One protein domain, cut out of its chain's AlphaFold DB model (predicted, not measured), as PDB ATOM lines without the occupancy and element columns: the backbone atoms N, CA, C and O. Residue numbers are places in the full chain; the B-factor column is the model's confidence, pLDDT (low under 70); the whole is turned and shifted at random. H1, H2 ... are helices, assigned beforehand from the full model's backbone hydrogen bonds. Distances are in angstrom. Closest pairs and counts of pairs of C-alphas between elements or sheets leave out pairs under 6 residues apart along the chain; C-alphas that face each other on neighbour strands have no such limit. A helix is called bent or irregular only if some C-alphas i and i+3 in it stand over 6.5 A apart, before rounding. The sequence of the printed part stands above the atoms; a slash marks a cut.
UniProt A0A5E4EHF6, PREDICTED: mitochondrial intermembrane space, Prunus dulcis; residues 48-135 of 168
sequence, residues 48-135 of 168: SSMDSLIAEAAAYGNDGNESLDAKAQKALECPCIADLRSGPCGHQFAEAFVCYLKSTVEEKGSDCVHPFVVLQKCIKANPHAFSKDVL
ATOM      1  N   SER A  48       8.167  23.567   0.305       48.00
ATOM      2  CA  SER A  48       6.956  23.029  -0.334       48.00
ATOM      3  C   SER A  48       5.681  23.187   0.506       48.00
ATOM      4  O   SER A  48       4.598  23.326  -0.061       48.00
ATOM      5  N   SER A  49       5.786  23.212   1.840       63.34
ATOM      6  CA  SER A  49       4.617  23.335   2.727       63.34
ATOM      7  C   SER A  49       3.975  24.725   2.689       63.34
ATOM      8  O   SER A  49       2.756  24.826   2.785       63.34
ATOM      9  N   MET A  50       4.764  25.794   2.552       66.12
ATOM     10  CA  MET A  50       4.240  27.167   2.540       66.12
ATOM     11  C   MET A  50       3.740  27.568   1.151       66.12
ATOM     12  O   MET A  50       2.689  28.196   1.043       66.12
ATOM     13  N   ASP A  51       4.429  27.146   0.088       75.06
ATOM     14  CA  ASP A  51       3.976  27.362  -1.291       75.06
ATOM     15  C   ASP A  51       2.627  26.685  -1.572       75.06
ATOM     16  O   ASP A  51       1.775  27.255  -2.256       75.06
ATOM     17  N   SER A  52       2.385  25.509  -0.982       84.00
ATOM     18  CA  SER A  52       1.094  24.825  -1.092       84.00
ATOM     19  C   SER A  52      -0.045  25.631  -0.453       84.00
ATOM     20  O   SER A  52      -1.120  25.736  -1.041       84.00
ATOM     21  N   LEU A  53       0.196  26.260   0.704       82.88
ATOM     22  CA  LEU A  53      -0.786  27.128   1.369       82.88
ATOM     23  C   LEU A  53      -1.058  28.405   0.562       82.88
ATOM     24  O   LEU A  53      -2.200  28.850   0.472       82.88
ATOM     25  N   ILE A  54      -0.025  28.984  -0.058       83.31
ATOM     26  CA  ILE A  54      -0.156  30.172  -0.915       83.31
ATOM     27  C   ILE A  54      -0.975  29.845  -2.171       83.31
ATOM     28  O   ILE A  54      -1.836  30.634  -2.562       83.31
ATOM     29  N   ALA A  55      -0.737  28.687  -2.790       88.44
ATOM     30  CA  ALA A  55      -1.492  28.233  -3.954       88.44
ATOM     31  C   ALA A  55      -2.972  27.981  -3.617       88.44
ATOM     32  O   ALA A  55      -3.853  28.411  -4.362       88.44
ATOM     33  N   GLU A  56      -3.246  27.343  -2.478       88.19
ATOM     34  CA  GLU A  56      -4.608  27.087  -2.006       88.19
ATOM     35  C   GLU A  56      -5.348  28.392  -1.673       88.19
ATOM     36  O   GLU A  56      -6.478  28.607  -2.118       88.19
ATOM     37  N   ALA A  57      -4.676  29.332  -1.003       89.25
ATOM     38  CA  ALA A  57      -5.223  30.656  -0.731       89.25
ATOM     39  C   ALA A  57      -5.513  31.442  -2.020       89.25
ATOM     40  O   ALA A  57      -6.573  32.051  -2.147       89.25
ATOM     41  N   ALA A  58      -4.626  31.395  -3.019       87.56
ATOM     42  CA  ALA A  58      -4.851  32.048  -4.310       87.56
ATOM     43  C   ALA A  58      -6.039  31.451  -5.095       87.56
ATOM     44  O   ALA A  58      -6.645  32.151  -5.914       87.56
ATOM     45  N   ALA A  59      -6.371  30.179  -4.853       88.69
ATOM     46  CA  ALA A  59      -7.523  29.500  -5.442       88.69
ATOM     47  C   ALA A  59      -8.844  29.820  -4.719       88.69
ATOM     48  O   ALA A  59      -9.896  29.798  -5.355       88.69
ATOM     49  N   TYR A  60      -8.794  30.179  -3.431       85.69
ATOM     50  CA  TYR A  60      -9.971  30.486  -2.607       85.69
ATOM     51  C   TYR A  60     -10.833  31.650  -3.141       85.69
ATOM     52  O   TYR A  60     -12.016  31.728  -2.824       85.69
ATOM     53  N   GLY A  61     -10.261  32.546  -3.955       68.88
ATOM     54  CA  GLY A  61     -10.942  33.729  -4.502       68.88
ATOM     55  C   GLY A  61     -11.032  33.791  -6.019       68.88
ATOM     56  O   GLY A  61     -10.833  34.855  -6.600       68.88
ATOM     57  N   ASN A  62     -11.216  32.652  -6.683       74.94
ATOM     58  CA  ASN A  62     -11.255  32.593  -8.140       74.94
ATOM     59  C   ASN A  62     -12.675  32.364  -8.681       74.94
ATOM     60  O   ASN A  62     -12.951  31.318  -9.263       74.94
ATOM     61  N   ASP A  63     -13.544  33.372  -8.559       74.00
ATOM     62  CA  ASP A  63     -14.923  33.348  -9.080       74.00
ATOM     63  C   ASP A  63     -15.051  33.827 -10.551       74.00
ATOM     64  O   ASP A  63     -16.144  33.957 -11.099       74.00
ATOM     65  N   GLY A  64     -13.930  34.031 -11.255       70.38
ATOM     66  CA  GLY A  64     -13.890  34.097 -12.726       70.38
ATOM     67  C   GLY A  64     -14.082  35.470 -13.391       70.38
ATOM     68  O   GLY A  64     -14.022  35.533 -14.617       70.38
ATOM     69  N   ASN A  65     -14.253  36.569 -12.645       72.62
ATOM     70  CA  ASN A  65     -14.353  37.929 -13.217       72.62
ATOM     71  C   ASN A  65     -13.979  39.058 -12.225       72.62
ATOM     72  O   ASN A  65     -14.591  40.124 -12.201       72.62
ATOM     73  N   GLU A  66     -13.003  38.835 -11.350       84.88
ATOM     74  CA  GLU A  66     -12.655  39.812 -10.309       84.88
ATOM     75  C   GLU A  66     -11.332  40.535 -10.583       84.88
ATOM     76  O   GLU A  66     -10.430  40.009 -11.240       84.88
ATOM     77  N   SER A  67     -11.212  41.761 -10.058       91.75
ATOM     78  CA  SER A  67      -9.950  42.513 -10.060       91.75
ATOM     79  C   SER A  67      -8.874  41.762  -9.270       91.75
ATOM     80  O   SER A  67      -9.183  41.058  -8.305       91.75
ATOM     81  N   LEU A  68      -7.598  41.970  -9.614       89.38
ATOM     82  CA  LEU A  68      -6.471  41.422  -8.849       89.38
ATOM     83  C   LEU A  68      -6.527  41.830  -7.371       89.38
ATOM     84  O   LEU A  68      -6.172  41.031  -6.511       89.38
ATOM     85  N   ASP A  69      -7.012  43.040  -7.075       90.75
ATOM     86  CA  ASP A  69      -7.226  43.509  -5.703       90.75
ATOM     87  C   ASP A  69      -8.277  42.678  -4.962       90.75
ATOM     88  O   ASP A  69      -8.018  42.217  -3.851       90.75
ATOM     89  N   ALA A  70      -9.428  42.437  -5.593       92.31
ATOM     90  CA  ALA A  70     -10.509  41.649  -5.009       92.31
ATOM     91  C   ALA A  70     -10.072  40.193  -4.795       92.31
ATOM     92  O   ALA A  70     -10.226  39.652  -3.703       92.31
ATOM     93  N   LYS A  71      -9.395  39.600  -5.784       91.19
ATOM     94  CA  LYS A  71      -8.827  38.252  -5.671       91.19
ATOM     95  C   LYS A  71      -7.780  38.154  -4.559       91.19
ATOM     96  O   LYS A  71      -7.770  37.174  -3.818       91.19
ATOM     97  N   ALA A  72      -6.909  39.152  -4.412       92.88
ATOM     98  CA  ALA A  72      -5.902  39.170  -3.353       92.88
ATOM     99  C   ALA A  72      -6.529  39.319  -1.958       92.88
ATOM    100  O   ALA A  72      -6.113  38.636  -1.022       92.88
ATOM    101  N   GLN A  73      -7.553  40.168  -1.823       93.50
ATOM    102  CA  GLN A  73      -8.315  40.302  -0.581       93.50
ATOM    103  C   GLN A  73      -9.045  39.008  -0.235       93.50
ATOM    104  O   GLN A  73      -8.950  38.542   0.895       93.50
ATOM    105  N   LYS A  74      -9.693  38.378  -1.215       93.00
ATOM    106  CA  LYS A  74     -10.391  37.112  -1.021       93.00
ATOM    107  C   LYS A  74      -9.430  35.992  -0.631       93.00
ATOM    108  O   LYS A  74      -9.690  35.258   0.316       93.00
ATOM    109  N   ALA A  75      -8.274  35.905  -1.283       93.31
ATOM    110  CA  ALA A  75      -7.222  34.960  -0.918       93.31
ATOM    111  C   ALA A  75      -6.720  35.165   0.521       93.31
ATOM    112  O   ALA A  75      -6.462  34.189   1.223       93.31
ATOM    113  N   LEU A  76      -6.637  36.418   0.991       94.06
ATOM    114  CA  LEU A  76      -6.275  36.740   2.375       94.06
ATOM    115  C   LEU A  76      -7.309  36.222   3.396       94.06
ATOM    116  O   LEU A  76      -6.985  36.068   4.573       94.06
ATOM    117  N   GLU A  77      -8.548  35.961   2.972       94.75
ATOM    118  CA  GLU A  77      -9.617  35.377   3.792       94.75
ATOM    119  C   GLU A  77      -9.581  33.849   3.865       94.75
ATOM    120  O   GLU A  77     -10.356  33.280   4.637       94.75
ATOM    121  N   CYS A  78      -8.687  33.180   3.124       94.19
ATOM    122  CA  CYS A  78      -8.615  31.724   3.146       94.19
ATOM    123  C   CYS A  78      -8.382  31.210   4.579       94.19
ATOM    124  O   CYS A  78      -7.401  31.603   5.223       94.19
ATOM    125  N   PRO A  79      -9.221  30.286   5.084       92.19
ATOM    126  CA  PRO A  79      -9.029  29.708   6.412       92.19
ATOM    127  C   PRO A  79      -7.692  28.960   6.528       92.19
ATOM    128  O   PRO A  79      -7.135  28.883   7.618       92.19
ATOM    129  N   CYS A  80      -7.136  28.499   5.403       90.31
ATOM    130  CA  CYS A  80      -5.832  27.848   5.304       90.31
ATOM    131  C   CYS A  80      -4.650  28.707   5.803       90.31
ATOM    132  O   CYS A  80      -3.630  28.167   6.221       90.31
ATOM    133  N   ILE A  81      -4.782  30.039   5.791       90.12
ATOM    134  CA  ILE A  81      -3.752  30.986   6.256       90.12
ATOM    135  C   ILE A  81      -4.214  31.810   7.468       90.12
ATOM    136  O   ILE A  81      -3.579  32.802   7.833       90.12
ATOM    137  N   ALA A  82      -5.322  31.423   8.106       90.88
ATOM    138  CA  ALA A  82      -5.897  32.168   9.224       90.88
ATOM    139  C   ALA A  82      -4.924  32.307  10.405       90.88
ATOM    140  O   ALA A  82      -4.842  33.385  11.002       90.88
ATOM    141  N   ASP A  83      -4.146  31.262  10.694       88.12
ATOM    142  CA  ASP A  83      -3.151  31.264  11.771       88.12
ATOM    143  C   ASP A  83      -2.008  32.250  11.492       88.12
ATOM    144  O   ASP A  83      -1.571  32.977  12.386       88.12
ATOM    145  N   LEU A  84      -1.578  32.352  10.229       88.50
ATOM    146  CA  LEU A  84      -0.537  33.292   9.799       88.50
ATOM    147  C   LEU A  84      -0.995  34.749   9.959       88.50
ATOM    148  O   LEU A  84      -0.205  35.615  10.332       88.50
ATOM    149  N   ARG A  85      -2.280  35.018   9.694       92.75
ATOM    150  CA  ARG A  85      -2.893  36.353   9.767       92.75
ATOM    151  C   ARG A  85      -3.254  36.783  11.190       92.75
ATOM    152  O   ARG A  85      -3.255  37.976  11.473       92.75
ATOM    153  N   SER A  86      -3.576  35.839  12.068       90.69
ATOM    154  CA  SER A  86      -4.025  36.136  13.439       90.69
ATOM    155  C   SER A  86      -2.869  36.251  14.440       90.69
ATOM    156  O   SER A  86      -3.072  36.688  15.571       90.69
ATOM    157  N   GLY A  87      -1.655  35.864  14.036       89.62
ATOM    158  CA  GLY A  87      -0.455  35.930  14.866       89.62
ATOM    159  C   GLY A  87       0.143  37.339  15.026       89.62
ATOM    160  O   GLY A  87      -0.275  38.296  14.370       89.62
ATOM    161  N   PRO A  88       1.199  37.486  15.850       92.75
ATOM    162  CA  PRO A  88       1.839  38.774  16.155       92.75
ATOM    163  C   PRO A  88       2.506  39.450  14.944       92.75
ATOM    164  O   PRO A  88       2.770  40.648  14.980       92.75
ATOM    165  N   CYS A  89       2.753  38.705  13.860       94.69
ATOM    166  CA  CYS A  89       3.259  39.233  12.588       94.69
ATOM    167  C   CYS A  89       2.200  39.282  11.478       94.69
ATOM    168  O   CYS A  89       2.534  39.541  10.321       94.69
ATOM    169  N   GLY A  90       0.927  39.064  11.819       93.62
ATOM    170  CA  GLY A  90      -0.165  38.913  10.863       93.62
ATOM    171  C   GLY A  90      -0.401  40.124   9.966       93.62
ATOM    172  O   GLY A  90      -0.662  39.959   8.776       93.62
ATOM    173  N   HIS A  91      -0.219  41.342  10.487       96.00
ATOM    174  CA  HIS A  91      -0.331  42.561   9.679       96.00
ATOM    175  C   HIS A  91       0.747  42.623   8.586       96.00
ATOM    176  O   HIS A  91       0.439  42.852   7.419       96.00
ATOM    177  N   GLN A  92       2.003  42.327   8.937       95.06
ATOM    178  CA  GLN A  92       3.091  42.299   7.958       95.06
ATOM    179  C   GLN A  92       2.936  41.161   6.951       95.06
ATOM    180  O   GLN A  92       3.306  41.319   5.789       95.06
ATOM    181  N   PHE A  93       2.388  40.026   7.394       94.69
ATOM    182  CA  PHE A  93       2.075  38.904   6.521       94.69
ATOM    183  C   PHE A  93       1.011  39.293   5.496       94.69
ATOM    184  O   PHE A  93       1.230  39.093   4.306       94.69
ATOM    185  N   ALA A  94      -0.087  39.911   5.936       95.31
ATOM    186  CA  ALA A  94      -1.168  40.349   5.061       95.31
ATOM    187  C   ALA A  94      -0.680  41.321   3.975       95.31
ATOM    188  O   ALA A  94      -0.958  41.104   2.797       95.31
ATOM    189  N   GLU A  95       0.105  42.334   4.351       96.12
ATOM    190  CA  GLU A  95       0.662  43.316   3.410       96.12
ATOM    191  C   GLU A  95       1.570  42.656   2.360       96.12
ATOM    192  O   GLU A  95       1.435  42.901   1.159       96.12
ATOM    193  N   ALA A  96       2.479  41.777   2.796       95.56
ATOM    194  CA  ALA A  96       3.381  41.069   1.891       95.56
ATOM    195  C   ALA A  96       2.630  40.095   0.969       95.56
ATOM    196  O   ALA A  96       2.912  40.033  -0.228       95.56
ATOM    197  N   PHE A  97       1.649  39.375   1.512       94.62
ATOM    198  CA  PHE A  97       0.849  38.391   0.791       94.62
ATOM    199  C   PHE A  97      -0.039  39.043  -0.276       94.62
ATOM    200  O   PHE A  97      -0.032  38.625  -1.435       94.62
ATOM    201  N   VAL A  98      -0.743  40.121   0.077       95.06
ATOM    202  CA  VAL A  98      -1.567  40.886  -0.870       95.06
ATOM    203  C   VAL A  98      -0.699  41.501  -1.967       95.06
ATOM    204  O   VAL A  98      -1.058  41.415  -3.141       95.06
ATOM    205  N   CYS A  99       0.463  42.062  -1.618       95.81
ATOM    206  CA  CYS A  99       1.398  42.582  -2.613       95.81
ATOM    207  C   CYS A  99       1.846  41.481  -3.589       95.81
ATOM    208  O   CYS A  99       1.746  41.653  -4.804       95.81
ATOM    209  N   TYR A 100       2.258  40.320  -3.074       93.69
ATOM    210  CA  TYR A 100       2.702  39.187  -3.888       93.69
ATOM    211  C   TYR A 100       1.638  38.710  -4.887       93.69
ATOM    212  O   TYR A 100       1.937  38.479  -6.061       93.69
ATOM    213  N   LEU A 101       0.378  38.603  -4.455       92.06
ATOM    214  CA  LEU A 101      -0.714  38.192  -5.339       92.06
ATOM    215  C   LEU A 101      -1.001  39.228  -6.435       92.06
ATOM    216  O   LEU A 101      -1.268  38.848  -7.580       92.06
ATOM    217  N   LYS A 102      -0.885  40.519  -6.105       93.50
ATOM    218  CA  LYS A 102      -1.122  41.639  -7.027       93.50
ATOM    219  C   LYS A 102       0.021  41.898  -8.007       93.50
ATOM    220  O   LYS A 102      -0.243  42.391  -9.099       93.50
ATOM    221  N   SER A 103       1.260  41.570  -7.647       93.75
ATOM    222  CA  SER A 103       2.447  41.753  -8.492       93.75
ATOM    223  C   SER A 103       2.227  41.154  -9.882       93.75
ATOM    224  O   SER A 103       1.943  39.968  -9.991       93.75
ATOM    225  N   THR A 104       2.422  41.900 -10.963       91.19
ATOM    226  CA  THR A 104       2.322  41.378 -12.346       91.19
ATOM    227  C   THR A 104       3.668  41.283 -13.060       91.19
ATOM    228  O   THR A 104       3.717  40.903 -14.228       91.19
ATOM    229  N   VAL A 105       4.762  41.600 -12.364       93.38
ATOM    230  CA  VAL A 105       6.128  41.500 -12.890       93.38
ATOM    231  C   VAL A 105       6.547  40.040 -13.114       93.38
ATOM    232  O   VAL A 105       6.054  39.140 -12.432       93.38
ATOM    233  N   GLU A 106       7.452  39.811 -14.079       86.06
ATOM    234  CA  GLU A 106       7.891  38.465 -14.505       86.06
ATOM    235  C   GLU A 106       8.394  37.612 -13.337       86.06
ATOM    236  O   GLU A 106       8.107  36.419 -13.246       86.06
ATOM    237  N   GLU A 107       9.113  38.237 -12.404       87.56
ATOM    238  CA  GLU A 107       9.454  37.634 -11.126       87.56
ATOM    239  C   GLU A 107       8.466  38.094 -10.055       87.56
ATOM    240  O   GLU A 107       8.676  39.106  -9.392       87.56
ATOM    241  N   LYS A 108       7.372  37.339  -9.899       87.25
ATOM    242  CA  LYS A 108       6.318  37.602  -8.909       87.25
ATOM    243  C   LYS A 108       6.892  38.035  -7.554       87.25
ATOM    244  O   LYS A 108       7.648  37.301  -6.922       87.25
ATOM    245  N   GLY A 109       6.498  39.223  -7.102       89.00
ATOM    246  CA  GLY A 109       6.883  39.785  -5.812       89.00
ATOM    247  C   GLY A 109       8.235  40.498  -5.785       89.00
ATOM    248  O   GLY A 109       8.626  40.967  -4.715       89.00
ATOM    249  N   SER A 110       8.950  40.635  -6.912       92.19
ATOM    250  CA  SER A 110      10.191  41.425  -6.963       92.19
ATOM    251  C   SER A 110       9.964  42.923  -6.720       92.19
ATOM    252  O   SER A 110      10.883  43.637  -6.336       92.19
ATOM    253  N   ASP A 111       8.747  43.416  -6.924       94.94
ATOM    254  CA  ASP A 111       8.272  44.761  -6.578       94.94
ATOM    255  C   ASP A 111       7.800  44.880  -5.112       94.94
ATOM    256  O   ASP A 111       7.646  45.981  -4.587       94.94
ATOM    257  N   CYS A 112       7.650  43.753  -4.409       94.88
ATOM    258  CA  CYS A 112       7.106  43.656  -3.051       94.88
ATOM    259  C   CYS A 112       8.169  43.456  -1.960       94.88
ATOM    260  O   CYS A 112       7.848  43.074  -0.833       94.88
ATOM    261  N   VAL A 113       9.445  43.714  -2.263       93.88
ATOM    262  CA  VAL A 113      10.575  43.434  -1.356       93.88
ATOM    263  C   VAL A 113      10.405  44.096   0.007       93.88
ATOM    264  O   VAL A 113      10.694  43.484   1.034       93.88
ATOM    265  N   HIS A 114       9.922  45.338   0.040       96.00
ATOM    266  CA  HIS A 114       9.786  46.079   1.290       96.00
ATOM    267  C   HIS A 114       8.813  45.399   2.278       96.00
ATOM    268  O   HIS A 114       9.260  45.073   3.381       96.00
ATOM    269  N   PRO A 115       7.553  45.088   1.906       94.69
ATOM    270  CA  PRO A 115       6.655  44.276   2.732       94.69
ATOM    271  C   PRO A 115       7.283  42.981   3.271       94.69
ATOM    272  O   PRO A 115       7.199  42.708   4.470       94.69
ATOM    273  N   PHE A 116       7.989  42.222   2.423       92.88
ATOM    274  CA  PHE A 116       8.659  40.985   2.839       92.88
ATOM    275  C   PHE A 116       9.778  41.227   3.859       92.88
ATOM    276  O   PHE A 116       9.904  40.474   4.824       92.88
ATOM    277  N   VAL A 117      10.565  42.293   3.704       94.62
ATOM    278  CA  VAL A 117      11.610  42.657   4.672       94.62
ATOM    279  C   VAL A 117      11.006  43.025   6.027       94.62
ATOM    280  O   VAL A 117      11.555  42.648   7.064       94.62
ATOM    281  N   VAL A 118       9.881  43.745   6.058       96.00
ATOM    282  CA  VAL A 118       9.229  44.093   7.330       96.00
ATOM    283  C   VAL A 118       8.653  42.845   8.007       96.00
ATOM    284  O   VAL A 118       8.834  42.670   9.214       96.00
ATOM    285  N   LEU A 119       8.059  41.926   7.242       93.31
ATOM    286  CA  LEU A 119       7.618  40.625   7.751       93.31
ATOM    287  C   LEU A 119       8.784  39.813   8.338       93.31
ATOM    288  O   LEU A 119       8.696  39.340   9.470       93.31
ATOM    289  N   GLN A 120       9.906  39.714   7.621       91.19
ATOM    290  CA  GLN A 120      11.106  39.022   8.106       91.19
ATOM    291  C   GLN A 120      11.657  39.637   9.398       91.19
ATOM    292  O   GLN A 120      12.055  38.908  10.307       91.19
ATOM    293  N   LYS A 121      11.661  40.971   9.515       94.44
ATOM    294  CA  LYS A 121      12.046  41.660  10.759       94.44
ATOM    295  C   LYS A 121      11.114  41.293  11.915       94.44
ATOM    296  O   LYS A 121      11.603  41.047  13.014       94.44
ATOM    297  N   CYS A 122       9.808  41.212  11.665       93.88
ATOM    298  CA  CYS A 122       8.841  40.806  12.680       93.88
ATOM    299  C   CYS A 122       9.065  39.361  13.148       93.88
ATOM    300  O   CYS A 122       9.137  39.130  14.354       93.88
ATOM    301  N   ILE A 123       9.249  38.418  12.216       90.62
ATOM    302  CA  ILE A 123       9.545  37.005  12.519       90.62
ATOM    303  C   ILE A 123      10.801  36.896  13.384       90.62
ATOM    304  O   ILE A 123      10.808  36.208  14.400       90.62
ATOM    305  N   LYS A 124      11.863  37.621  13.017       89.56
ATOM    306  CA  LYS A 124      13.119  37.635  13.778       89.56
ATOM    307  C   LYS A 124      12.952  38.149  15.207       89.56
ATOM    308  O   LYS A 124      13.618  37.647  16.104       89.56
ATOM    309  N   ALA A 125      12.095  39.148  15.411       92.81
ATOM    310  CA  ALA A 125      11.791  39.674  16.740       92.81
ATOM    311  C   ALA A 125      10.849  38.757  17.543       92.81
ATOM    312  O   ALA A 125      10.842  38.816  18.769       92.81
ATOM    313  N   ASN A 126      10.078  37.906  16.864       89.06
ATOM    314  CA  ASN A 126       9.067  37.038  17.455       89.06
ATOM    315  C   ASN A 126       9.276  35.587  16.981       89.06
ATOM    316  O   ASN A 126       8.528  35.104  16.128       89.06
ATOM    317  N   PRO A 127      10.258  34.852  17.534       84.25
ATOM    318  CA  PRO A 127      10.555  33.477  17.113       84.25
ATOM    319  C   PRO A 127       9.405  32.486  17.371       84.25
ATOM    320  O   PRO A 127       9.396  31.395  16.815       84.25
ATOM    321  N   HIS A 128       8.417  32.867  18.185       83.00
ATOM    322  CA  HIS A 128       7.193  32.102  18.441       83.00
ATOM    323  C   HIS A 128       5.971  32.647  17.679       83.00
ATOM    324  O   HIS A 128       4.843  32.286  18.001       83.00
ATOM    325  N   ALA A 129       6.168  33.539  16.698       81.00
ATOM    326  CA  ALA A 129       5.079  34.177  15.951       81.00
ATOM    327  C   ALA A 129       4.250  33.214  15.103       81.00
ATOM    328  O   ALA A 129       3.111  33.527  14.765       81.00
ATOM    329  N   PHE A 130       4.834  32.078  14.742       76.88
ATOM    330  CA  PHE A 130       4.220  31.073  13.897       76.88
ATOM    331  C   PHE A 130       4.317  29.728  14.606       76.88
ATOM    332  O   PHE A 130       5.365  29.385  15.160       76.88
ATOM    333  N   SER A 131       3.212  28.985  14.622       68.94
ATOM    334  CA  SER A 131       3.160  27.658  15.229       68.94
ATOM    335  C   SER A 131       4.205  26.750  14.586       68.94
ATOM    336  O   SER A 131       4.417  26.788  13.372       68.94
ATOM    337  N   LYS A 132       4.842  25.894  15.390       63.09
ATOM    338  CA  LYS A 132       5.818  24.912  14.892       63.09
ATOM    339  C   LYS A 132       5.213  23.988  13.832       63.09
ATOM    340  O   LYS A 132       5.935  23.504  12.977       63.09
ATOM    341  N   ASP A 133       3.894  23.815  13.821       57.72
ATOM    342  CA  ASP A 133       3.156  23.060  12.802       57.72
ATOM    343  C   ASP A 133       3.175  23.698  11.407       57.72
ATOM    344  O   ASP A 133       3.011  22.988  10.410       57.72
ATOM    345  N   VAL A 134       3.386  25.015  11.337       59.69
ATOM    346  CA  VAL A 134       3.585  25.785  10.099       59.69
ATOM    347  C   VAL A 134       5.061  25.781   9.699       59.69
ATOM    348  O   VAL A 134       5.386  25.761   8.517       59.69
ATOM    349  N   LEU A 135       5.960  25.760  10.688       56.03
ATOM    350  CA  LEU A 135       7.408  25.799  10.482       56.03
ATOM    351  C   LEU A 135       8.082  24.419  10.428       56.03
ATOM    352  O   LEU A 135       9.294  24.394  10.276       56.03
TER     353      LEU A 135
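This is residues 48 to 135 of the 168 residues of the protein "PREDICTED: mitochondrial intermembrane space" of Prunus dulcis (UniProt A0A5E4EHF6). Three helices, H2, H4 and H5, stand in a row with H4 between the other two and running opposite ways to both; H1 and H3 lie to one side of this row, H1 reaching it with its last residues while its start points away, and the short H6 near H1. The printed part has 88 residues with six named helices, H1 to H6 in chain order, and no named strand: the class is all helix, the packing mostly crossed. The whole is compact, with a radius of gyration of the C-alphas of 12.8 A, and only just elongated, spanning 39 by 26 by 22 A.

Begin with H1, residues 48 to 59, and go on to H2, residues 68 to 76: they touch through residues 57 to 59 of H1 alone, closest at the C-alphas of Ala 57 and Ala 75, 4.7 A, at a steep tilt of 56 degrees, opposite ways. H3, residues 79 to 86, is irregular, with C-alphas 80 and 83 at 7.8 A; it touches H1 at residues 53 to 57 of H1 alone, closest at the C-alphas of Leu 53 and Cys 80, 6.4 A, about perpendicular at 73 degrees, only just. Next comes the hub, H4, residues 90 to 102, which touches H3 only at the corner, the C-alphas of Leu 84 and Gly 90 closest at 5.7 A. H4 touches H2, the C-alphas of Ala 72 and Val 98 closest at 5.3 A, at a tilt of 38 degrees, only just steep, opposite ways. H5, residues 113 to 125, makes a helical hairpin with H4: the C-alphas of Ala 96 and Pro 115 are closest, 4.7 A, at a shallow tilt of 25 degrees, opposite ways. H5 is apart from H1, H2 and H3. H6, residues 132 to 135, is close to but not clearly touching H1, the C-alphas of Met 50 and Val 134 closest at 7.7 A. In H2, H4 and H5 every O i to N i+4 pair is within hydrogen-bond range; H1 has 7 of 8, H3 has 2 of 4, and H6 is too short for such a pair.

Find C-alpha 48 at (6.956, 23.029, -0.334); from there H1 runs 16.7 A to C-alpha 59. H2 measures 12.2 A and H3 10.8 A. Find C-alpha 90 at (-0.165, 38.913, 10.863), where H4 begins its 18.1 A; H5 covers 18.5 A. H6, 4.8 A, ends at C-alpha 135, (7.408, 25.799, 10.482).

The C-alphas of Asn 65 and Ala 125 are farthest apart, 39.8 A. The printed part has no cut and no long link; those from H2 to H3 and H3 to H4 are tight. Mean pLDDT of the printed part is 87.1; residues 48 to 50, 61 and 131 to 135 are under 70.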